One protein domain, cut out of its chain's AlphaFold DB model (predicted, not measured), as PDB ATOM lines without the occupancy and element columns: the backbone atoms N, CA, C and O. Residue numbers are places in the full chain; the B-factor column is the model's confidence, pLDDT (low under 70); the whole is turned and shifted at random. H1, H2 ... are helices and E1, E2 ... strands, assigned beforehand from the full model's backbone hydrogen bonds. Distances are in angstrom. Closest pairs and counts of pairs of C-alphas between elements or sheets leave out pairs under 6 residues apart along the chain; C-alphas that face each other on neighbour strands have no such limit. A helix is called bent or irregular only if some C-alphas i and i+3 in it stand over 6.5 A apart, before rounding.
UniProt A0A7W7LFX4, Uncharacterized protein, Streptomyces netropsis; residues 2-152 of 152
ATOM      1  N   ALA A   2      22.354  51.505 -33.012       75.00
ATOM      2  CA  ALA A   2      22.653  50.513 -31.966       75.00
ATOM      3  C   ALA A   2      22.079  50.836 -30.570       75.00
ATOM      4  O   ALA A   2      21.145  50.180 -30.123       75.00
ATOM      5  N   ILE A   3      22.554  51.918 -29.941       81.69
ATOM      6  CA  ILE A   3      22.107  52.363 -28.606       81.69
ATOM      7  C   ILE A   3      20.589  52.601 -28.572       81.69
ATOM      8  O   ILE A   3      19.905  52.225 -27.629       81.69
ATOM      9  N   SER A   4      20.032  53.175 -29.640       85.50
ATOM     10  CA  SER A   4      18.591  53.427 -29.737       85.50
ATOM     11  C   SER A   4      17.762  52.143 -29.822       85.50
ATOM     12  O   SER A   4      16.633  52.142 -29.340       85.50
ATOM     13  N   ALA A   5      18.289  51.071 -30.421       85.12
ATOM     14  CA  ALA A   5      17.638  49.764 -30.432       85.12
ATOM     15  C   ALA A   5      17.670  49.116 -29.047       85.12
ATOM     16  O   ALA A   5      16.658  48.591 -28.603       85.12
ATOM     17  N   GLN A   6      18.803  49.212 -28.350       89.31
ATOM     18  CA  GLN A   6      18.953  48.685 -26.993       89.31
ATOM     19  C   GLN A   6      17.996  49.366 -26.013       89.31
ATOM     20  O   GLN A   6      17.321  48.682 -25.255       89.31
ATOM     21  N   VAL A   7      17.877  50.698 -26.082       89.75
ATOM     22  CA  VAL A   7      16.927  51.468 -25.262       89.75
ATOM     23  C   VAL A   7      15.482  51.077 -25.574       89.75
ATOM     24  O   VAL A   7      14.740  50.749 -24.658       89.75
ATOM     25  N   ALA A   8      15.096  51.029 -26.853       88.00
ATOM     26  CA  ALA A   8      13.730  50.662 -27.237       88.00
ATOM     27  C   ALA A   8      13.372  49.223 -26.824       88.00
ATOM     28  O   ALA A   8      12.260  48.961 -26.373       88.00
ATOM     29  N   VAL A   9      14.317  48.286 -26.951       88.69
ATOM     30  CA  VAL A   9      14.139  46.919 -26.448       88.69
ATOM     31  C   VAL A   9      14.010  46.918 -24.932       88.69
ATOM     32  O   VAL A   9      13.121  46.248 -24.425       88.69
ATOM     33  N   ARG A  10      14.839  47.683 -24.213       91.38
ATOM     34  CA  ARG A  10      14.784  47.765 -22.753       91.38
ATOM     35  C   ARG A  10      13.443  48.302 -22.254       91.38
ATOM     36  O   ARG A  10      12.905  47.745 -21.309       91.38
ATOM     37  N   GLU A  11      12.889  49.331 -22.890       89.69
ATOM     38  CA  GLU A  11      11.569  49.882 -22.543       89.69
ATOM     39  C   GLU A  11      10.461  48.824 -22.642       89.69
ATOM     40  O   GLU A  11       9.646  48.688 -21.735       89.69
ATOM     41  N   VAL A  12      10.457  48.022 -23.715       87.44
ATOM     42  CA  VAL A  12       9.487  46.926 -23.877       87.44
ATOM     43  C   VAL A  12       9.773  45.776 -22.909       87.44
ATOM     44  O   VAL A  12       8.849  45.221 -22.316       87.44
ATOM     45  N   ALA A  13      11.050  45.423 -22.757       88.06
ATOM     46  CA  ALA A  13      11.516  44.345 -21.900       88.06
ATOM     47  C   ALA A  13      11.125  44.574 -20.441       88.06
ATOM     48  O   ALA A  13      10.587  43.656 -19.843       88.06
ATOM     49  N   LEU A  14      11.304  45.785 -19.900       87.75
ATOM     50  CA  LEU A  14      11.000  46.104 -18.500       87.75
ATOM     51  C   LEU A  14       9.568  45.718 -18.113       87.75
ATOM     52  O   LEU A  14       9.364  45.024 -17.124       87.75
ATOM     53  N   HIS A  15       8.579  46.070 -18.937       83.25
ATOM     54  CA  HIS A  15       7.184  45.704 -18.674       83.25
ATOM     55  C   HIS A  15       6.943  44.187 -18.680       83.25
ATOM     56  O   HIS A  15       6.066  43.686 -17.978       83.25
ATOM     57  N   MET A  16       7.702  43.445 -19.487       83.62
ATOM     58  CA  MET A  16       7.624  41.986 -19.534       83.62
ATOM     59  C   MET A  16       8.360  41.350 -18.352       83.62
ATOM     60  O   MET A  16       7.827  40.432 -17.740       83.62
ATOM     61  N   GLU A  17       9.554  41.843 -18.025       87.12
ATOM     62  CA  GLU A  17      10.355  41.418 -16.876       87.12
ATOM     63  C   GLU A  17       9.567  41.617 -15.576       87.12
ATOM     64  O   GLU A  17       9.488  40.685 -14.786       87.12
ATOM     65  N   GLU A  18       8.907  42.762 -15.377       83.19
ATOM     66  CA  GLU A  18       8.065  43.039 -14.201       83.19
ATOM     67  C   GLU A  18       6.880  42.069 -14.082       83.19
ATOM     68  O   GLU A  18       6.571  41.590 -12.992       83.19
ATOM     69  N   ALA A  19       6.223  41.742 -15.200       80.31
ATOM     70  CA  ALA A  19       5.110  40.794 -15.206       80.31
ATOM     71  C   ALA A  19       5.573  39.344 -14.951       80.31
ATOM     72  O   ALA A  19       4.857  38.546 -14.338       80.31
ATOM     73  N   LEU A  20       6.765  38.988 -15.437       76.94
ATOM     74  CA  LEU A  20       7.296  37.626 -15.396       76.94
ATOM     75  C   LEU A  20       8.140  37.331 -14.153       76.94
ATOM     76  O   LEU A  20       8.177  36.171 -13.738       76.94
ATOM     77  N   SER A  21       8.754  38.341 -13.543       76.44
ATOM     78  CA  SER A  21       9.567  38.191 -12.334       76.44
ATOM     79  C   SER A  21       8.695  37.872 -11.116       76.44
ATOM     80  O   SER A  21       7.517  38.243 -11.029       76.44
ATOM     81  N   GLY A  22       9.263  37.113 -10.183       70.62
ATOM     82  CA  GLY A  22       8.615  36.685  -8.946       70.62
ATOM     83  C   GLY A  22       9.485  36.966  -7.726       70.62
ATOM     84  O   GLY A  22      10.534  37.586  -7.840       70.62
ATOM     85  N   ALA A  23       9.038  36.510  -6.555       63.12
ATOM     86  CA  ALA A  23       9.798  36.672  -5.314       63.12
ATOM     87  C   ALA A  23      11.125  35.894  -5.323       63.12
ATOM     88  O   ALA A  23      12.091  36.360  -4.729       63.12
ATOM     89  N   ASP A  24      11.157  34.755  -6.022       72.19
ATOM     90  CA  ASP A  24      12.273  33.802  -5.984       72.19
ATOM     91  C   ASP A  24      13.048  33.707  -7.308       72.19
ATOM     92  O   ASP A  24      13.867  32.817  -7.439       72.19
ATOM     93  N   HIS A  25      12.695  34.497  -8.331       74.31
ATOM     94  CA  HIS A  25      13.355  34.430  -9.642       74.31
ATOM     95  C   HIS A  25      13.298  35.790 -10.349       74.31
ATOM     96  O   HIS A  25      12.233  36.426 -10.410       74.31
ATOM     97  N   ALA A  26      14.411  36.197 -10.956       84.44
ATOM     98  CA  ALA A  26      14.523  37.391 -11.785       84.44
ATOM     99  C   ALA A  26      14.537  37.022 -13.273       84.44
ATOM    100  O   ALA A  26      15.307  36.170 -13.710       84.44
ATOM    101  N   VAL A  27      13.689  37.672 -14.072       87.25
ATOM    102  CA  VAL A  27      13.667  37.489 -15.531       87.25
ATOM    103  C   VAL A  27      14.435  38.619 -16.202       87.25
ATOM    104  O   VAL A  27      14.211  39.788 -15.894       87.25
ATOM    105  N   GLY A  28      15.300  38.270 -17.153       89.12
ATOM    106  CA  GLY A  28      16.049  39.217 -17.971       89.12
ATOM    107  C   GLY A  28      15.714  39.088 -19.456       89.12
ATOM    108  O   GLY A  28      15.719  38.001 -20.027       89.12
ATOM    109  N   ILE A  29      15.450  40.213 -20.111       91.56
ATOM    110  CA  ILE A  29      15.288  40.348 -21.558       91.56
ATOM    111  C   ILE A  29      16.152  41.526 -21.997       91.56
ATOM    112  O   ILE A  29      15.905  42.685 -21.663       91.56
ATOM    113  N   SER A  30      17.190  41.252 -22.781       91.62
ATOM    114  CA  SER A  30      18.141  42.287 -23.174       91.62
ATOM    115  C   SER A  30      18.635  42.119 -24.602       91.62
ATOM    116  O   SER A  30      18.673  41.021 -25.151       91.62
ATOM    117  N   LEU A  31      19.032  43.237 -25.210       91.50
ATOM    118  CA  LEU A  31      19.733  43.273 -26.493       91.50
ATOM    119  C   LEU A  31      21.188  43.707 -26.248       91.50
ATOM    120  O   LEU A  31      21.551  44.839 -26.585       91.50
ATOM    121  N   PRO A  32      22.021  42.879 -25.591       87.06
ATOM    122  CA  PRO A  32      23.347  43.293 -25.127       87.06
ATOM    123  C   PRO A  32      24.243  43.780 -26.266       87.06
ATOM    124  O   PRO A  32      25.081  44.658 -26.069       87.06
ATOM    125  N   VAL A  33      24.033  43.259 -27.476       87.62
ATOM    126  CA  VAL A  33      24.838  43.581 -28.652       87.62
ATOM    127  C   VAL A  33      23.928  44.030 -29.781       87.62
ATOM    128  O   VAL A  33      22.978  43.341 -30.144       87.62
ATOM    129  N   ALA A  34      24.252  45.178 -30.367       90.31
ATOM    130  CA  ALA A  34      23.696  45.652 -31.625       90.31
ATOM    131  C   ALA A  34      24.782  46.460 -32.338       90.31
ATOM    132  O   ALA A  34      25.014  47.617 -32.004       90.31
ATOM    133  N   VAL A  35      25.482  45.859 -33.294       90.75
ATOM    134  CA  VAL A  35      26.634  46.473 -33.970       90.75
ATOM    135  C   VAL A  35      26.416  46.543 -35.479       90.75
ATOM    136  O   VAL A  35      25.702  45.702 -36.030       90.75
ATOM    137  N   PRO A  36      26.988  47.540 -36.174       90.12
ATOM    138  CA  PRO A  36      26.938  47.591 -37.630       90.12
ATOM    139  C   PRO A  36      27.579  46.355 -38.271       90.12
ATOM    140  O   PRO A  36      28.608  45.865 -37.815       90.12
ATOM    141  N   LEU A  37      26.991  45.878 -39.366       88.31
ATOM    142  CA  LEU A  37      27.550  44.821 -40.204       88.31
ATOM    143  C   LEU A  37      28.597  45.437 -41.145       88.31
ATOM    144  O   LEU A  37      28.244  46.071 -42.139       88.31
ATOM    145  N   THR A  38      29.879  45.274 -40.821       83.62
ATOM    146  CA  THR A  38      31.003  45.960 -41.488       83.62
ATOM    147  C   THR A  38      31.305  45.442 -42.894       83.62
ATOM    148  O   THR A  38      31.628  46.235 -43.773       83.62
ATOM    149  N   ASP A  39      31.137  44.140 -43.143       84.50
ATOM    150  CA  ASP A  39      31.523  43.497 -44.416       84.50
ATOM    151  C   ASP A  39      30.375  43.378 -45.436       84.50
ATOM    152  O   ASP A  39      30.513  42.744 -46.491       84.50
ATOM    153  N   GLY A  40      29.237  44.005 -45.128       86.44
ATOM    154  CA  GLY A  40      28.022  43.963 -45.936       86.44
ATOM    155  C   GLY A  40      27.194  42.687 -45.760       86.44
ATOM    156  O   GLY A  40      27.581  41.738 -45.078       86.44
ATOM    157  N   PHE A  41      26.003  42.690 -46.367       90.62
ATOM    158  CA  PHE A  41      25.043  41.586 -46.307       90.62
ATOM    159  C   PHE A  41      25.009  40.784 -47.626       90.62
ATOM    160  O   PHE A  41      24.929  41.403 -48.691       90.62
ATOM    161  N   PRO A  42      24.938  39.437 -47.580       89.38
ATOM    162  CA  PRO A  42      25.010  38.598 -46.379       89.38
ATOM    163  C   PRO A  42      26.429  38.572 -45.779       89.38
ATOM    164  O   PRO A  42      27.384  38.851 -46.507       89.38
ATOM    165  N   PRO A  43      26.582  38.220 -44.485       89.25
ATOM    166  CA  PRO A  43      27.900  38.021 -43.892       89.25
ATOM    167  C   PRO A  43      28.730  37.042 -44.730       89.25
ATOM    168  O   PRO A  43      28.228  36.002 -45.157       89.25
ATOM    169  N   ARG A  44      30.003  37.378 -44.966       89.81
ATOM    170  CA  ARG A  44      30.942  36.526 -45.724       89.81
ATOM    171  C   ARG A  44      31.523  35.384 -44.889       89.81
ATOM    172  O   ARG A  44      32.098  34.449 -45.436       89.81
ATOM    173  N   VAL A  45      31.381  35.494 -43.575       90.88
ATOM    174  CA  VAL A  45      31.813  34.523 -42.569       90.88
ATOM    175  C   VAL A  45      30.643  33.643 -42.135       90.88
ATOM    176  O   VAL A  45      29.477  33.962 -42.385       90.88
ATOM    177  N   SER A  46      30.938  32.519 -41.481       91.56
ATOM    178  CA  SER A  46      29.891  31.623 -40.985       91.56
ATOM    179  C   SER A  46      29.071  32.286 -39.871       91.56
ATOM    180  O   SER A  46      29.564  33.148 -39.149       91.56
ATOM    181  N   LEU A  47      27.819  31.855 -39.672       91.19
ATOM    182  CA  LEU A  47      26.995  32.382 -38.573       91.19
ATOM    183  C   LEU A  47      27.590  32.085 -37.192       91.19
ATOM    184  O   LEU A  47      27.390  32.878 -36.280       91.19
ATOM    185  N   ALA A  48      28.356  30.999 -37.056       90.75
ATOM    186  CA  ALA A  48      29.127  30.712 -35.849       90.75
ATOM    187  C   ALA A  48      30.189  31.789 -35.590       90.75
ATOM    188  O   ALA A  48      30.265  32.312 -34.487       90.75
ATOM    189  N   GLN A  49      30.934  32.200 -36.621       90.19
ATOM    190  CA  GLN A  49      31.925  33.276 -36.505       90.19
ATOM    191  C   GLN A  49      31.274  34.636 -36.218       90.19
ATOM    192  O   GLN A  49      31.802  35.416 -35.425       90.19
ATOM    193  N   VAL A  50      30.112  34.916 -36.825       90.75
ATOM    194  CA  VAL A  50      29.320  36.120 -36.512       90.75
ATOM    195  C   VAL A  50      28.878  36.101 -35.048       90.75
ATOM    196  O   VAL A  50      29.044  37.102 -34.355       90.75
ATOM    197  N   ALA A  51      28.346  34.975 -34.567       89.25
ATOM    198  CA  ALA A  51      27.918  34.823 -33.182       89.25
ATOM    199  C   ALA A  51      29.088  34.943 -32.204       89.25
ATOM    200  O   ALA A  51      28.965  35.682 -31.247       89.25
ATOM    201  N   GLN A  52      30.234  34.310 -32.457       89.06
ATOM    202  CA  GLN A  52      31.430  34.436 -31.610       89.06
ATOM    203  C   GLN A  52      31.913  35.887 -31.519       89.06
ATOM    204  O   GLN A  52      32.237  36.381 -30.442       89.06
ATOM    205  N   SER A  53      31.896  36.604 -32.645       87.50
ATOM    206  CA  SER A  53      32.295  38.014 -32.690       87.50
ATOM    207  C   SER A  53      31.309  38.933 -31.957       87.50
ATOM    208  O   SER A  53      31.707  39.985 -31.464       87.50
ATOM    209  N   ALA A  54      30.025  38.562 -31.902       84.88
ATOM    210  CA  ALA A  54      28.961  39.373 -31.312       84.88
ATOM    211  C   ALA A  54      28.639  39.006 -29.850       84.88
ATOM    212  O   ALA A  54      28.475  39.897 -29.032       84.88
ATOM    213  N   ALA A  55      28.526  37.719 -29.520       74.12
ATOM    214  CA  ALA A  55      27.995  37.184 -28.263       74.12
ATOM    215  C   ALA A  55      29.067  36.797 -27.226       74.12
ATOM    216  O   ALA A  55      28.694  36.506 -26.093       74.12
ATOM    217  N   SER A  56      30.356  36.830 -27.606       67.81
ATOM    218  CA  SER A  56      31.579  36.484 -26.845       67.81
ATOM    219  C   SER A  56      32.343  35.331 -27.529       67.81
ATOM    220  O   SER A  56      31.722  34.304 -27.821       67.81
ATOM    221  N   PRO A  57      33.667  35.454 -27.780       61.59
ATOM    222  CA  PRO A  57      34.432  34.482 -28.571       61.59
ATOM    223  C   PRO A  57      34.440  33.065 -27.990       61.59
ATOM    224  O   PRO A  57      34.366  32.099 -28.746       61.59
ATOM    225  N   ASP A  58      34.485  32.956 -26.662       62.94
ATOM    226  CA  ASP A  58      34.702  31.686 -25.957       62.94
ATOM    227  C   ASP A  58      33.389  31.021 -25.500       62.94
ATOM    228  O   ASP A  58      33.377  29.873 -25.069       62.94
ATOM    229  N   GLY A  59      32.260  31.729 -25.620       72.50
ATOM    230  CA  GLY A  59      30.978  31.296 -25.059       72.50
ATOM    231  C   GLY A  59      30.055  30.550 -26.019       72.50
ATOM    232  O   GLY A  59      29.017  30.076 -25.577       72.50
ATOM    233  N   VAL A  60      30.368  30.459 -27.316       83.69
ATOM    234  CA  VAL A  60      29.460  29.882 -28.328       83.69
ATOM    235  C   VAL A  60      29.824  28.427 -28.632       83.69
ATOM    236  O   VAL A  60      30.789  28.166 -29.351       83.69
ATOM    237  N   ALA A  61      29.001  27.488 -28.160       85.69
ATOM    238  CA  ALA A  61      29.112  26.058 -28.456       85.69
ATOM    239  C   ALA A  61      28.469  25.682 -29.801       85.69
ATOM    240  O   ALA A  61      28.906  24.746 -30.474       85.69
ATOM    241  N   GLY A  62      27.430  26.411 -30.215       89.31
ATOM    242  CA  GLY A  62      26.694  26.120 -31.439       89.31
ATOM    243  C   GLY A  62      25.856  27.293 -31.931       89.31
ATOM    244  O   GLY A  62      25.502  28.202 -31.185       89.31
ATOM    245  N   VAL A  63      25.534  27.278 -33.227       92.75
ATOM    246  CA  VAL A  63      24.591  28.227 -33.828       92.75
ATOM    247  C   VAL A  63      23.636  27.473 -34.732       92.75
ATOM    248  O   VAL A  63      24.049  26.870 -35.728       92.75
ATOM    249  N   ARG A  64      22.342  27.541 -34.414       95.06
ATOM    250  CA  ARG A  64      21.278  26.862 -35.151       95.06
ATOM    251  C   ARG A  64      20.421  27.868 -35.920       95.06
ATOM    252  O   ARG A  64      19.615  28.574 -35.316       95.06
ATOM    253  N   PRO A  65      20.530  27.933 -37.260       95.19
ATOM    254  CA  PRO A  65      19.707  28.832 -38.061       95.19
ATOM    255  C   PRO A  65      18.217  28.505 -37.937       95.19
ATOM    256  O   PRO A  65      17.814  27.351 -38.093       95.19
ATOM    257  N   ILE A  66      17.388  29.529 -37.753       95.38
ATOM    258  CA  ILE A  66      15.933  29.385 -37.726       95.38
ATOM    259  C   ILE A  66      15.414  29.411 -39.166       95.38
ATOM    260  O   ILE A  66      15.585  30.392 -39.895       95.38
ATOM    261  N   LYS A  67      14.777  28.314 -39.596       92.44
ATOM    262  CA  LYS A  67      14.211  28.167 -40.945       92.44
ATOM    263  C   LYS A  67      12.774  27.609 -40.901       92.44
ATOM    264  O   LYS A  67      12.527  26.647 -40.174       92.44
ATOM    265  N   PRO A  68      11.834  28.150 -41.706       92.00
ATOM    266  CA  PRO A  68      11.972  29.377 -42.494       92.00
ATOM    267  C   PRO A  68      12.122  30.603 -41.586       92.00
ATOM    268  O   PRO A  68      11.670  30.586 -40.443       92.00
ATOM    269  N   LEU A  69      12.739  31.670 -42.109       89.94
ATOM    270  CA  LEU A  69      12.998  32.893 -41.343       89.94
ATOM    271  C   LEU A  69      11.730  33.416 -40.667       89.94
ATOM    272  O   LEU A  69      11.793  33.822 -39.521       89.94
ATOM    273  N   SER A  70      10.570  33.319 -41.321       87.25
ATOM    274  CA  SER A  70       9.274  33.733 -40.768       87.25
ATOM    275  C   SER A  70       8.925  33.121 -39.404       87.25
ATOM    276  O   SER A  70       8.013  33.617 -38.757       87.25
ATOM    277  N   ARG A  71       9.616  32.069 -38.945       91.44
ATOM    278  CA  ARG A  71       9.422  31.477 -37.614       91.44
ATOM    279  C   ARG A  71      10.221  32.144 -36.500       91.44
ATOM    280  O   ARG A  71       9.961  31.846 -35.343       91.44
ATOM    281  N   TRP A  72      11.155  33.044 -36.796       91.38
ATOM    282  CA  TRP A  72      12.035  33.612 -35.770       91.38
ATOM    283  C   TRP A  72      11.260  34.313 -34.645       91.38
ATOM    284  O   TRP A  72      11.526  34.069 -33.472       91.38
ATOM    285  N   TYR A  73      10.219  35.082 -34.986       90.06
ATOM    286  CA  TYR A  73       9.351  35.718 -33.991       90.06
ATOM    287  C   TYR A  73       8.588  34.688 -33.137       90.06
ATOM    288  O   TYR A  73       8.317  34.936 -31.964       90.06
ATOM    289  N   GLN A  74       8.239  33.529 -33.713       91.00
ATOM    290  CA  GLN A  74       7.549  32.449 -33.004       91.00
ATOM    291  C   GLN A  74       8.485  31.776 -32.004       91.00
ATOM    292  O   GLN A  74       8.047  31.448 -30.909       91.00
ATOM    293  N   GLU A  75       9.762  31.605 -32.348       91.00
ATOM    294  CA  GLU A  75      10.759  31.041 -31.434       91.00
ATOM    295  C   GLU A  75      11.071  31.990 -30.270       91.00
ATOM    296  O   GLU A  75      11.138  31.541 -29.126       91.00
ATOM    297  N   VAL A  76      11.151  33.304 -30.522       89.81
ATOM    298  CA  VAL A  76      11.259  34.316 -29.453       89.81
ATOM    299  C   VAL A  76      10.018  34.289 -28.562       89.81
ATOM    300  O   VAL A  76      10.131  34.239 -27.340       89.81
ATOM    301  N   ARG A  77       8.819  34.253 -29.156       89.31
ATOM    302  CA  ARG A  77       7.563  34.152 -28.405       89.31
ATOM    303  C   ARG A  77       7.514  32.890 -27.540       89.31
ATOM    304  O   ARG A  77       7.234  32.998 -26.354       89.31
ATOM    305  N   ARG A  78       7.829  31.720 -28.103       88.19
ATOM    306  CA  ARG A  78       7.888  30.445 -27.367       88.19
ATOM    307  C   ARG A  78       8.899  30.489 -26.235       88.19
ATOM    308  O   ARG A  78       8.638  29.934 -25.176       88.19
ATOM    309  N   ALA A  79      10.046  31.127 -26.446       88.56
ATOM    310  CA  ALA A  79      11.048  31.297 -25.405       88.56
ATOM    311  C   ALA A  79      10.505  32.145 -24.245       88.56
ATOM    312  O   ALA A  79      10.601  31.723 -23.098       88.56
ATOM    313  N   VAL A  80       9.844  33.267 -24.544       86.94
ATOM    314  CA  VAL A  80       9.171  34.103 -23.535       86.94
ATOM    315  C   VAL A  80       8.066  33.339 -22.801       86.94
ATOM    316  O   VAL A  80       8.008  33.362 -21.575       86.94
ATOM    317  N   GLU A  81       7.218  32.607 -23.522       84.38
ATOM    318  CA  GLU A  81       6.176  31.754 -22.930       84.38
ATOM    319  C   GLU A  81       6.773  30.621 -22.074       84.38
ATOM    320  O   GLU A  81       6.191  30.226 -21.061       84.38
ATOM    321  N   SER A  82       7.955  30.112 -22.437       82.38
ATOM    322  CA  SER A  82       8.661  29.087 -21.660       82.38
ATOM    323  C   SER A  82       9.197  29.644 -20.344       82.38
ATOM    324  O   SER A  82       9.152  28.932 -19.343       82.38
ATOM    325  N   MET A  83       9.632  30.911 -20.318       80.81
ATOM    326  CA  MET A  83       9.988  31.590 -19.065       80.81
ATOM    327  C   MET A  83       8.784  31.669 -18.121       80.81
ATOM    328  O   MET A  83       8.904  31.363 -16.940       80.81
ATOM    329  N   ALA A  84       7.599  31.979 -18.656       71.81
ATOM    330  CA  ALA A  84       6.362  32.008 -17.876       71.81
ATOM    331  C   ALA A  84       5.921  30.613 -17.390       71.81
ATOM    332  O   ALA A  84       5.457  30.464 -16.264       71.81
ATOM    333  N   SER A  85       6.075  29.580 -18.225       66.88
ATOM    334  CA  SER A  85       5.628  28.211 -17.910       66.88
ATOM    335  C   SER A  85       6.526  27.504 -16.894       66.88
ATOM    336  O   SER A  85       6.051  26.657 -16.144       66.88
ATOM    337  N   ARG A  86       7.819  27.855 -16.827       66.69
ATOM    338  CA  ARG A  86       8.732  27.344 -15.789       66.69
ATOM    339  C   ARG A  86       8.399  27.860 -14.385       66.69
ATOM    340  O   ARG A  86       8.843  27.259 -13.417       66.69
ATOM    341  N   ARG A  87       7.586  28.918 -14.284       57.16
ATOM    342  CA  ARG A  87       7.154  29.539 -13.026       57.16
ATOM    343  C   ARG A  87       5.973  28.831 -12.362       57.16
ATOM    344  O   ARG A  87       5.900  28.833 -11.142       57.16
ATOM    345  N   ASN A  88       5.014  28.292 -13.123       46.00
ATOM    346  CA  ASN A  88       3.700  27.955 -12.566       46.00
ATOM    347  C   ASN A  88       3.001  26.763 -13.249       46.00
ATOM    348  O   ASN A  88       2.931  26.664 -14.470       46.00
ATOM    349  N   THR A  89       2.344  25.934 -12.431       44.19
ATOM    350  CA  THR A  89       1.280  24.985 -12.825       44.19
ATOM    351  C   THR A  89      -0.041  25.681 -13.197       44.19
ATOM    352  O   THR A  89      -0.988  25.023 -13.628       44.19
ATOM    353  N   VAL A  90      -0.107  27.008 -13.037       41.50
ATOM    354  CA  VAL A  90      -1.247  27.885 -13.341       41.50
ATOM    355  C   VAL A  90      -0.866  28.831 -14.491       41.50
ATOM    356  O   VAL A  90       0.199  29.447 -14.423       41.50
ATOM    357  N   PRO A  91      -1.697  28.991 -15.536       47.03
ATOM    358  CA  PRO A  91      -1.379  29.870 -16.659       47.03
ATOM    359  C   PRO A  91      -1.176  31.312 -16.181       47.03
ATOM    360  O   PRO A  91      -2.101  31.932 -15.659       47.03
ATOM    361  N   VAL A  92       0.031  31.850 -16.352       52.69
ATOM    362  CA  VAL A  92       0.262  33.293 -16.259       52.69
ATOM    363  C   VAL A  92      -0.133  33.872 -17.610       52.69
ATOM    364  O   VAL A  92       0.466  33.512 -18.625       52.69
ATOM    365  N   ASP A  93      -1.133  34.752 -17.629       50.03
ATOM    366  CA  ASP A  93      -1.440  35.563 -18.806       50.03
ATOM    367  C   ASP A  93      -0.273  36.531 -19.033       50.03
ATOM    368  O   ASP A  93      -0.254  37.665 -18.552       50.03
ATOM    369  N   VAL A  94       0.752  36.064 -19.750       54.75
ATOM    370  CA  VAL A  94       1.765  36.948 -20.324       54.75
ATOM    371  C   VAL A  94       0.996  37.932 -21.201       54.75
ATOM    372  O   VAL A  94       0.250  37.467 -22.069       54.75
ATOM    373  N   PRO A  95       1.133  39.258 -21.006       55.69
ATOM    374  CA  PRO A  95       0.363  40.233 -21.760       55.69
ATOM    375  C   PRO A  95       0.491  39.927 -23.252       55.69
ATOM    376  O   PRO A  95       1.582  39.981 -23.832       55.69
ATOM    377  N   SER A  96      -0.637  39.518 -23.837       51.03
ATOM    378  CA  SER A  96      -0.746  39.071 -25.221       51.03
ATOM    379  C   SER A  96      -0.225  40.182 -26.129       51.03
ATOM    380  O   SER A  96      -0.885  41.198 -26.327       51.03
ATOM    381  N   GLY A  97       1.013  40.033 -26.609       62.41
ATOM    382  CA  GLY A  97       1.684  41.040 -27.432       62.41
ATOM    383  C   GLY A  97       3.115  41.394 -27.029       62.41
ATOM    384  O   GLY A  97       3.832  41.911 -27.879       62.41
ATOM    385  N   GLY A  98       3.586  41.064 -25.818       75.00
ATOM    386  CA  GLY A  98       4.933  41.446 -25.352       75.00
ATOM    387  C   GLY A  98       6.063  41.031 -26.308       75.00
ATOM    388  O   GLY A  98       6.832  41.865 -26.780       75.00
ATOM    389  N   ALA A  99       6.091  39.756 -26.713       79.56
ATOM    390  CA  ALA A  99       7.068  39.262 -27.689       79.56
ATOM    391  C   ALA A  99       6.918  39.909 -29.084       79.56
ATOM    392  O   ALA A  99       7.906  40.096 -29.790       79.56
ATOM    393  N   GLY A 100       5.695  40.277 -29.481       84.75
ATOM    394  CA  GLY A 100       5.444  40.996 -30.734       84.75
ATOM    395  C   GLY A 100       5.975  42.431 -30.696       84.75
ATOM    396  O   GLY A 100       6.614  42.875 -31.647       84.75
ATOM    397  N   ASN A 101       5.784  43.124 -29.573       87.31
ATOM    398  CA  ASN A 101       6.310  44.469 -29.346       87.31
ATOM    399  C   ASN A 101       7.843  44.470 -29.294       87.31
ATOM    400  O   ASN A 101       8.468  45.372 -29.845       87.31
ATOM    401  N   LEU A 102       8.450  43.434 -28.704       87.44
ATOM    402  CA  LEU A 102       9.902  43.250 -28.674       87.44
ATOM    403  C   LEU A 102      10.468  43.118 -30.096       87.44
ATOM    404  O   LEU A 102      11.410  43.815 -30.469       87.44
ATOM    405  N   VAL A 103       9.849  42.263 -30.913       89.50
ATOM    406  CA  VAL A 103      10.208  42.079 -32.326       89.50
ATOM    407  C   VAL A 103      10.053  43.382 -33.108       89.50
ATOM    408  O   VAL A 103      10.969  43.774 -33.832       89.50
ATOM    409  N   ALA A 104       8.935  44.088 -32.925       90.31
ATOM    410  CA  ALA A 104       8.692  45.366 -33.580       90.31
ATOM    411  C   ALA A 104       9.739  46.420 -33.183       90.31
ATOM    412  O   ALA A 104      10.260  47.108 -34.057       90.31
ATOM    413  N   ALA A 105      10.099  46.517 -31.899       91.19
ATOM    414  CA  ALA A 105      11.121  47.445 -31.417       91.19
ATOM    415  C   ALA A 105      12.493  47.169 -32.052       91.19
ATOM    416  O   ALA A 105      13.184  48.102 -32.470       91.19
ATOM    417  N   ILE A 106      12.866  45.895 -32.189       91.25
ATOM    418  CA  ILE A 106      14.105  45.485 -32.861       91.25
ATOM    419  C   ILE A 106      14.068  45.887 -34.340       91.25
ATOM    420  O   ILE A 106      14.964  46.591 -34.812       91.25
ATOM    421  N   GLU A 107      13.031  45.480 -35.078       92.69
ATOM    422  CA  GLU A 107      12.969  45.705 -36.526       92.69
ATOM    423  C   GLU A 107      12.800  47.182 -36.902       92.69
ATOM    424  O   GLU A 107      13.369  47.627 -37.900       92.69
ATOM    425  N   GLN A 108      12.092  47.974 -36.091       92.81
ATOM    426  CA  GLN A 108      11.965  49.421 -36.295       92.81
ATOM    427  C   GLN A 108      13.308  50.151 -36.168       92.81
ATOM    428  O   GLN A 108      13.519  51.166 -36.831       92.81
ATOM    429  N   ARG A 109      14.220  49.660 -35.317       92.00
ATOM    430  CA  ARG A 109      15.483  50.349 -35.002       92.00
ATOM    431  C   ARG A 109      16.682  49.808 -35.777       92.00
ATOM    432  O   ARG A 109      17.568  50.584 -36.129       92.00
ATOM    433  N   LEU A 110      16.722  48.502 -36.038       90.44
ATOM    434  CA  LEU A 110      17.835  47.825 -36.719       90.44
ATOM    435  C   LEU A 110      17.515  47.431 -38.168       90.44
ATOM    436  O   LEU A 110      18.423  47.058 -38.923       90.44
ATOM    437  N   GLY A 111      16.248  47.542 -38.569       92.56
ATOM    438  CA  GLY A 111      15.726  47.082 -39.849       92.56
ATOM    439  C   GLY A 111      15.221  45.638 -39.800       92.56
ATOM    440  O   GLY A 111      15.446  44.904 -38.842       92.56
ATOM    441  N   VAL A 112      14.552  45.225 -40.880       94.31
ATOM    442  CA  VAL A 112      13.973  43.879 -41.019       94.31
ATOM    443  C   VAL A 112      15.046  42.804 -40.855       94.31
ATOM    444  O   VAL A 112      16.069  42.837 -41.558       94.31
ATOM    445  N   VAL A 113      14.790  41.829 -39.981       95.31
ATOM    446  CA  VAL A 113      15.679  40.681 -39.781       95.31
ATOM    447  C   VAL A 113      15.690  39.838 -41.055       95.31
ATOM    448  O   VAL A 113      14.655  39.560 -41.658       95.31
ATOM    449  N   ARG A 114      16.885  39.462 -41.516       95.50
ATOM    450  CA  ARG A 114      17.108  38.681 -42.745       95.50
ATOM    451  C   ARG A 114      17.709  37.310 -42.471       95.50
ATOM    452  O   ARG A 114      17.532  36.405 -43.280       95.50
ATOM    453  N   ILE A 115      18.408  37.155 -41.351       96.19
ATOM    454  CA  ILE A 115      18.875  35.870 -40.836       96.19
ATOM    455  C   ILE A 115      18.622  35.876 -39.333       96.19
ATOM    456  O   ILE A 115      18.921  36.864 -38.666       96.19
ATOM    457  N   ALA A 116      18.085  34.776 -38.818       96.56
ATOM    458  CA  ALA A 116      17.932  34.550 -37.393       96.56
ATOM    459  C   ALA A 116      18.486  33.169 -37.044       96.56
ATOM    460  O   ALA A 116      18.336  32.222 -37.826       96.56
ATOM    461  N   ALA A 117      19.123  33.050 -35.890       96.31
ATOM    462  CA  ALA A 117      19.615  31.786 -35.368       96.31
ATOM    463  C   ALA A 117      19.497  31.765 -33.846       96.31
ATOM    464  O   ALA A 117      19.555  32.812 -33.209       96.31
ATOM    465  N   GLU A 118      19.350  30.580 -33.275       94.56
ATOM    466  CA  GLU A 118      19.611  30.366 -31.853       94.56
ATOM    467  C   GLU A 118      21.105  30.155 -31.636       94.56
ATOM    468  O   GLU A 118      21.778  29.547 -32.476       94.56
ATOM    469  N   ILE A 119      21.604  30.683 -30.525       92.25
ATOM    470  CA  ILE A 119      22.975  30.500 -30.068       92.25
ATOM    471  C   ILE A 119      22.924  29.526 -28.893       92.25
ATOM    472  O   ILE A 119      22.284  29.803 -27.878       92.25
ATOM    473  N   ASP A 120      23.610  28.399 -29.047       88.19
ATOM    474  CA  ASP A 120      23.869  27.464 -27.962       88.19
ATOM    475  C   ASP A 120      25.178  27.893 -27.297       88.19
ATOM    476  O   ASP A 120      26.214  28.007 -27.965       88.19
ATOM    477  N   LEU A 121      25.131  28.171 -25.996       81.81
ATOM    478  CA  LEU A 121      26.306  28.588 -25.238       81.81
ATOM    479  C   LEU A 121      27.019  27.384 -24.620       81.81
ATOM    480  O   LEU A 121      26.379  26.396 -24.260       81.81
ATOM    481  N   SER A 122      28.341  27.477 -24.502       73.06
ATOM    482  CA  SER A 122      29.154  26.522 -23.747       73.06
ATOM    483  C   SER A 122      28.809  26.643 -22.263       73.06
ATOM    484  O   SER A 122      28.787  27.749 -21.723       73.06
ATOM    485  N   ASP A 123      28.539  25.517 -21.605       63.62
ATOM    486  CA  ASP A 123      28.182  25.448 -20.181       63.62
ATOM    487  C   ASP A 123      29.435  25.593 -19.295       63.62
ATOM    488  O   ASP A 123      29.780  24.727 -18.496       63.62
ATOM    489  N   ASP A 124      30.184  26.679 -19.481       53.41
ATOM    490  CA  ASP A 124      31.416  26.954 -18.740       53.41
ATOM    491  C   ASP A 124      31.099  27.732 -17.460       53.41
ATOM    492  O   ASP A 124      31.612  28.829 -17.274       53.41
ATOM    493  N   GLY A 125      30.211  27.204 -16.604       51.34
ATOM    494  CA  GLY A 125      30.065  27.480 -15.156       51.34
ATOM    495  C   GLY A 125      30.055  28.933 -14.636       51.34
ATOM    496  O   GLY A 125      30.071  29.145 -13.427       51.34
ATOM    497  N   THR A 126      30.060  29.940 -15.507       53.09
ATOM    498  CA  THR A 126      30.331  31.356 -15.203       53.09
ATOM    499  C   THR A 126      29.097  32.230 -15.389       53.09
ATOM    500  O   THR A 126      29.106  33.397 -15.001       53.09
ATOM    501  N   CYS A 127      28.009  31.672 -15.925       52.06
ATOM    502  CA  CYS A 127      26.721  32.340 -16.038       52.06
ATOM    503  C   CYS A 127      25.687  31.565 -15.212       52.06
ATOM    504  O   CYS A 127      25.181  30.539 -15.647       52.06
ATOM    505  N   SER A 128      25.411  32.052 -14.000       58.81
ATOM    506  CA  SER A 128      24.546  31.424 -12.985       58.81
ATOM    507  C   SER A 128      23.040  31.543 -13.284       58.81
ATOM    508  O   SER A 128      22.237  31.587 -12.354       58.81
ATOM    509  N   ALA A 129      22.645  31.626 -14.556       64.44
ATOM    510  CA  ALA A 129      21.233  31.682 -14.916       64.44
ATOM    511  C   ALA A 129      20.636  30.270 -14.871       64.44
ATOM    512  O   ALA A 129      21.109  29.372 -15.570       64.44
ATOM    513  N   ALA A 130      19.564  30.081 -14.100       78.00
ATOM    514  CA  ALA A 130      18.799  28.834 -14.048       78.00
ATOM    515  C   ALA A 130      18.211  28.454 -15.421       78.00
ATOM    516  O   ALA A 130      17.947  27.283 -15.722       78.00
ATOM    517  N   TRP A 131      18.013  29.450 -16.287       85.50
ATOM    518  CA  TRP A 131      17.691  29.252 -17.690       85.50
ATOM    519  C   TRP A 131      18.190  30.420 -18.539       85.50
ATOM    520  O   TRP A 131      18.050  31.579 -18.161       85.50
ATOM    521  N   ARG A 132      18.715  30.129 -19.733       87.81
ATOM    522  CA  ARG A 132      19.134  31.152 -20.696       87.81
ATOM    523  C   ARG A 132      18.843  30.727 -22.126       87.81
ATOM    524  O   ARG A 132      18.954  29.549 -22.469       87.81
ATOM    525  N   LYS A 133      18.498  31.697 -22.971       90.31
ATOM    526  CA  LYS A 133      18.356  31.509 -24.412       90.31
ATOM    527  C   LYS A 133      18.783  32.750 -25.186       90.31
ATOM    528  O   LYS A 133      18.238  33.834 -24.976       90.31
ATOM    529  N   ASP A 134      19.698  32.552 -26.129       93.06
ATOM    530  CA  ASP A 134      20.268  33.618 -26.945       93.06
ATOM    531  C   ASP A 134      19.874  33.458 -28.421       93.06
ATOM    532  O   ASP A 134      19.831  32.354 -28.973       93.06
ATOM    533  N   PHE A 135      19.606  34.582 -29.082       94.75
ATOM    534  CA  PHE A 135      19.268  34.649 -30.497       94.75
ATOM    535  C   PHE A 135      20.203  35.606 -31.230       94.75
ATOM    536  O   PHE A 135      20.314  36.780 -30.878       94.75
ATOM    537  N   LEU A 136      20.808  35.122 -32.310       95.69
ATOM    538  CA  LEU A 136      21.511  35.941 -33.286       95.69
ATOM    539  C   LEU A 136      20.512  36.502 -34.298       95.69
ATOM    540  O   LEU A 136      19.809  35.743 -34.969       95.69
ATOM    541  N   LEU A 137      20.511  37.819 -34.471       95.69
ATOM    542  CA  LEU A 137      19.680  38.534 -35.433       95.69
ATOM    543  C   LEU A 137      20.581  39.308 -36.397       95.69
ATOM    544  O   LEU A 137      21.388  40.135 -35.981       95.69
ATOM    545  N   VAL A 138      20.440  39.063 -37.697       95.50
ATOM    546  CA  VAL A 138      21.202  39.767 -38.736       95.50
ATOM    547  C   VAL A 138      20.238  40.491 -39.656       95.50
ATOM    548  O   VAL A 138      19.356  39.884 -40.272       95.50
ATOM    549  N   THR A 139      20.421  41.800 -39.777       94.62
ATOM    550  CA  THR A 139      19.704  42.656 -40.724       94.62
ATOM    551  C   THR A 139      20.613  42.973 -41.915       94.62
ATOM    552  O   THR A 139      21.718  42.446 -42.040       94.62
ATOM    553  N   ARG A 140      20.173  43.841 -42.834       94.00
ATOM    554  CA  ARG A 140      21.051  44.303 -43.928       94.00
ATOM    555  C   ARG A 140      22.241  45.134 -43.445       94.00
ATOM    556  O   ARG A 140      23.196  45.283 -44.195       94.00
ATOM    557  N   SER A 141      22.150  45.716 -42.252       91.62
ATOM    558  CA  SER A 141      23.096  46.722 -41.766       91.62
ATOM    559  C   SER A 141      23.618  46.456 -40.360       91.62
ATOM    560  O   SER A 141      24.555  47.136 -39.958       91.62
ATOM    561  N   HIS A 142      23.039  45.511 -39.614       94.25
ATOM    562  CA  HIS A 142      23.421  45.238 -38.232       94.25
ATOM    563  C   HIS A 142      23.457  43.741 -37.927       94.25
ATOM    564  O   HIS A 142      22.732  42.944 -38.529       94.25
ATOM    565  N   VAL A 143      24.267  43.401 -36.932       93.94
ATOM    566  CA  VAL A 143      24.223  42.147 -36.184       93.94
ATOM    567  C   VAL A 143      23.807  42.486 -34.761       93.94
ATOM    568  O   VAL A 143      24.328  43.432 -34.171       93.94
ATOM    569  N   ALA A 144      22.870  41.730 -34.211       94.38
ATOM    570  CA  ALA A 144      22.429  41.888 -32.840       94.38
ATOM    571  C   ALA A 144      22.274  40.537 -32.144       94.38
ATOM    572  O   ALA A 144      22.023  39.519 -32.792       94.38
ATOM    573  N   VAL A 145      22.417  40.553 -30.824       94.50
ATOM    574  CA  VAL A 145      22.186  39.399 -29.955       94.50
ATOM    575  C   VAL A 145      21.068  39.772 -28.999       94.50
ATOM    576  O   VAL A 145      21.172  40.786 -28.313       94.50
ATOM    577  N   LEU A 146      19.998  38.979 -29.000       94.62
ATOM    578  CA  LEU A 146      18.912  39.045 -28.026       94.62
ATOM    579  C   LEU A 146      19.125  37.931 -27.004       94.62
ATOM    580  O   LEU A 146      19.219  36.770 -27.390       94.62
ATOM    581  N   THR A 147      19.146  38.281 -25.725       92.94
ATOM    582  CA  THR A 147      19.358  37.357 -24.609       92.94
ATOM    583  C   THR A 147      18.136  37.358 -23.703       92.94
ATOM    584  O   THR A 147      17.640  38.419 -23.315       92.94
ATOM    585  N   LEU A 148      17.657  36.158 -23.382       91.38
ATOM    586  CA  LEU A 148      16.579  35.893 -22.435       91.38
ATOM    587  C   LEU A 148      17.143  35.055 -21.282       91.38
ATOM    588  O   LEU A 148      17.757  34.021 -21.547       91.38
ATOM    589  N   THR A 149      16.937  35.467 -20.034       90.31
ATOM    590  CA  THR A 149      17.438  34.775 -18.835       90.31
ATOM    591  C   THR A 149      16.366  34.633 -17.761       90.31
ATOM    592  O   THR A 149      15.431  35.430 -17.679       90.31
ATOM    593  N   ILE A 150      16.524  33.601 -16.937       85.44
ATOM    594  CA  ILE A 150      15.897  33.453 -15.627       85.44
ATOM    595  C   ILE A 150      17.028  33.158 -14.648       85.44
ATOM    596  O   ILE A 150      17.772  32.196 -14.854       85.44
ATOM    597  N   ASP A 151      17.135  33.979 -13.618       83.50
ATOM    598  CA  ASP A 151      18.038  33.813 -12.485       83.50
ATOM    599  C   ASP A 151      17.201  33.464 -11.237       83.50
ATOM    600  O   ASP A 151      16.059  33.923 -11.144       83.50
ATOM    601  N   ASP A 152      17.747  32.656 -10.321       73.81
ATOM    602  CA  ASP A 152      17.135  32.296  -9.021       73.81
ATOM    603  C   ASP A 152      17.561  33.284  -7.912       73.81
ATOM    604  O   ASP A 152      18.745  33.705  -7.914       73.81
TER     605      ASP A 152
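This is residues 2 to 152 of the 152 residues of an uncharacterized protein of Streptomyces netropsis (UniProt A0A7W7LFX4). A twisted sheet of five strands has three helices, H1, H3 and H4, over one face and curls round the short helix H2 on the other, making three layers. The compact domain, with a radius of gyration of the C-alphas of 15.0 A, spans 46 by 34 by 29 A. Its 151 printed residues include four named helices and five named strands, mixed in class, along the chain H1 E1 H2 E2 H3 H4 E3 E4 E5; the antiparallel sheet has the order E1 E5 E4 E3 E2.

H1, residues 2 to 20, with a kink of 33 degrees near residue 12, runs along edge strand E1, residues 26 to 36; their closest C-alphas, Ala 2 and Ala 34, are 5.0 A apart. H2, residues 47 to 55, is on the opposite face, its C-alpha of Ala 48 5.6 A from that of Val 63 in edge strand E2, residues 60 to 65, the closest pair. H3, residues 69 to 85, is irregular, C-alphas 70 and 73 being 7.1 A apart. It forms a helical hairpin with H4, residues 98 to 110, at a steep tilt of 43 degrees; H3 touches with residues 73 to 80 alone, and the closest C-alphas, Arg 77 and Ala 99, are 5.2 A apart. H4 touches H1 at a shallow tilt of 5 degrees, opposite ways, the closest C-alphas being Ala 5 and Arg 109, 5.1 A. E3, residues 115 to 121, E4, residues 131 to 138, and E5, residues 142 to 151, form a meander, each strand the antiparallel neighbour of the one before. Within hydrogen-bond range are N 64 and O 118 of E2 and E3, 2.8 A, N 117 and O 136 of E3 and E4, 2.9 A, N 133 and O 148 of E4 and E5, 2.8 A, and N 28 and O 149 of E1 and E5, 2.9 A. Every O i to N i+4 pair is within range in H2 and H4, 13 of 15 in H1 and 11 of 13 in H3.

H1 begins with C-alpha 2 at (22.653, 50.513, -31.966) and measures 26.0 A from first to last C-alpha, E1 30.4 A, H3 25.0 A and E5 28.7 A. E5 ends with C-alpha 151 at (18.038, 33.813, -12.485).

The two C-alphas farthest apart, Asp 39 and Val 90, are 47.8 A apart. The printed part has no cut; the link H3 to H4 is long, 12 residues. The pLDDT is under 70 at residue 23 and residues 56 to 58, 85 to 97 and 123 to 129.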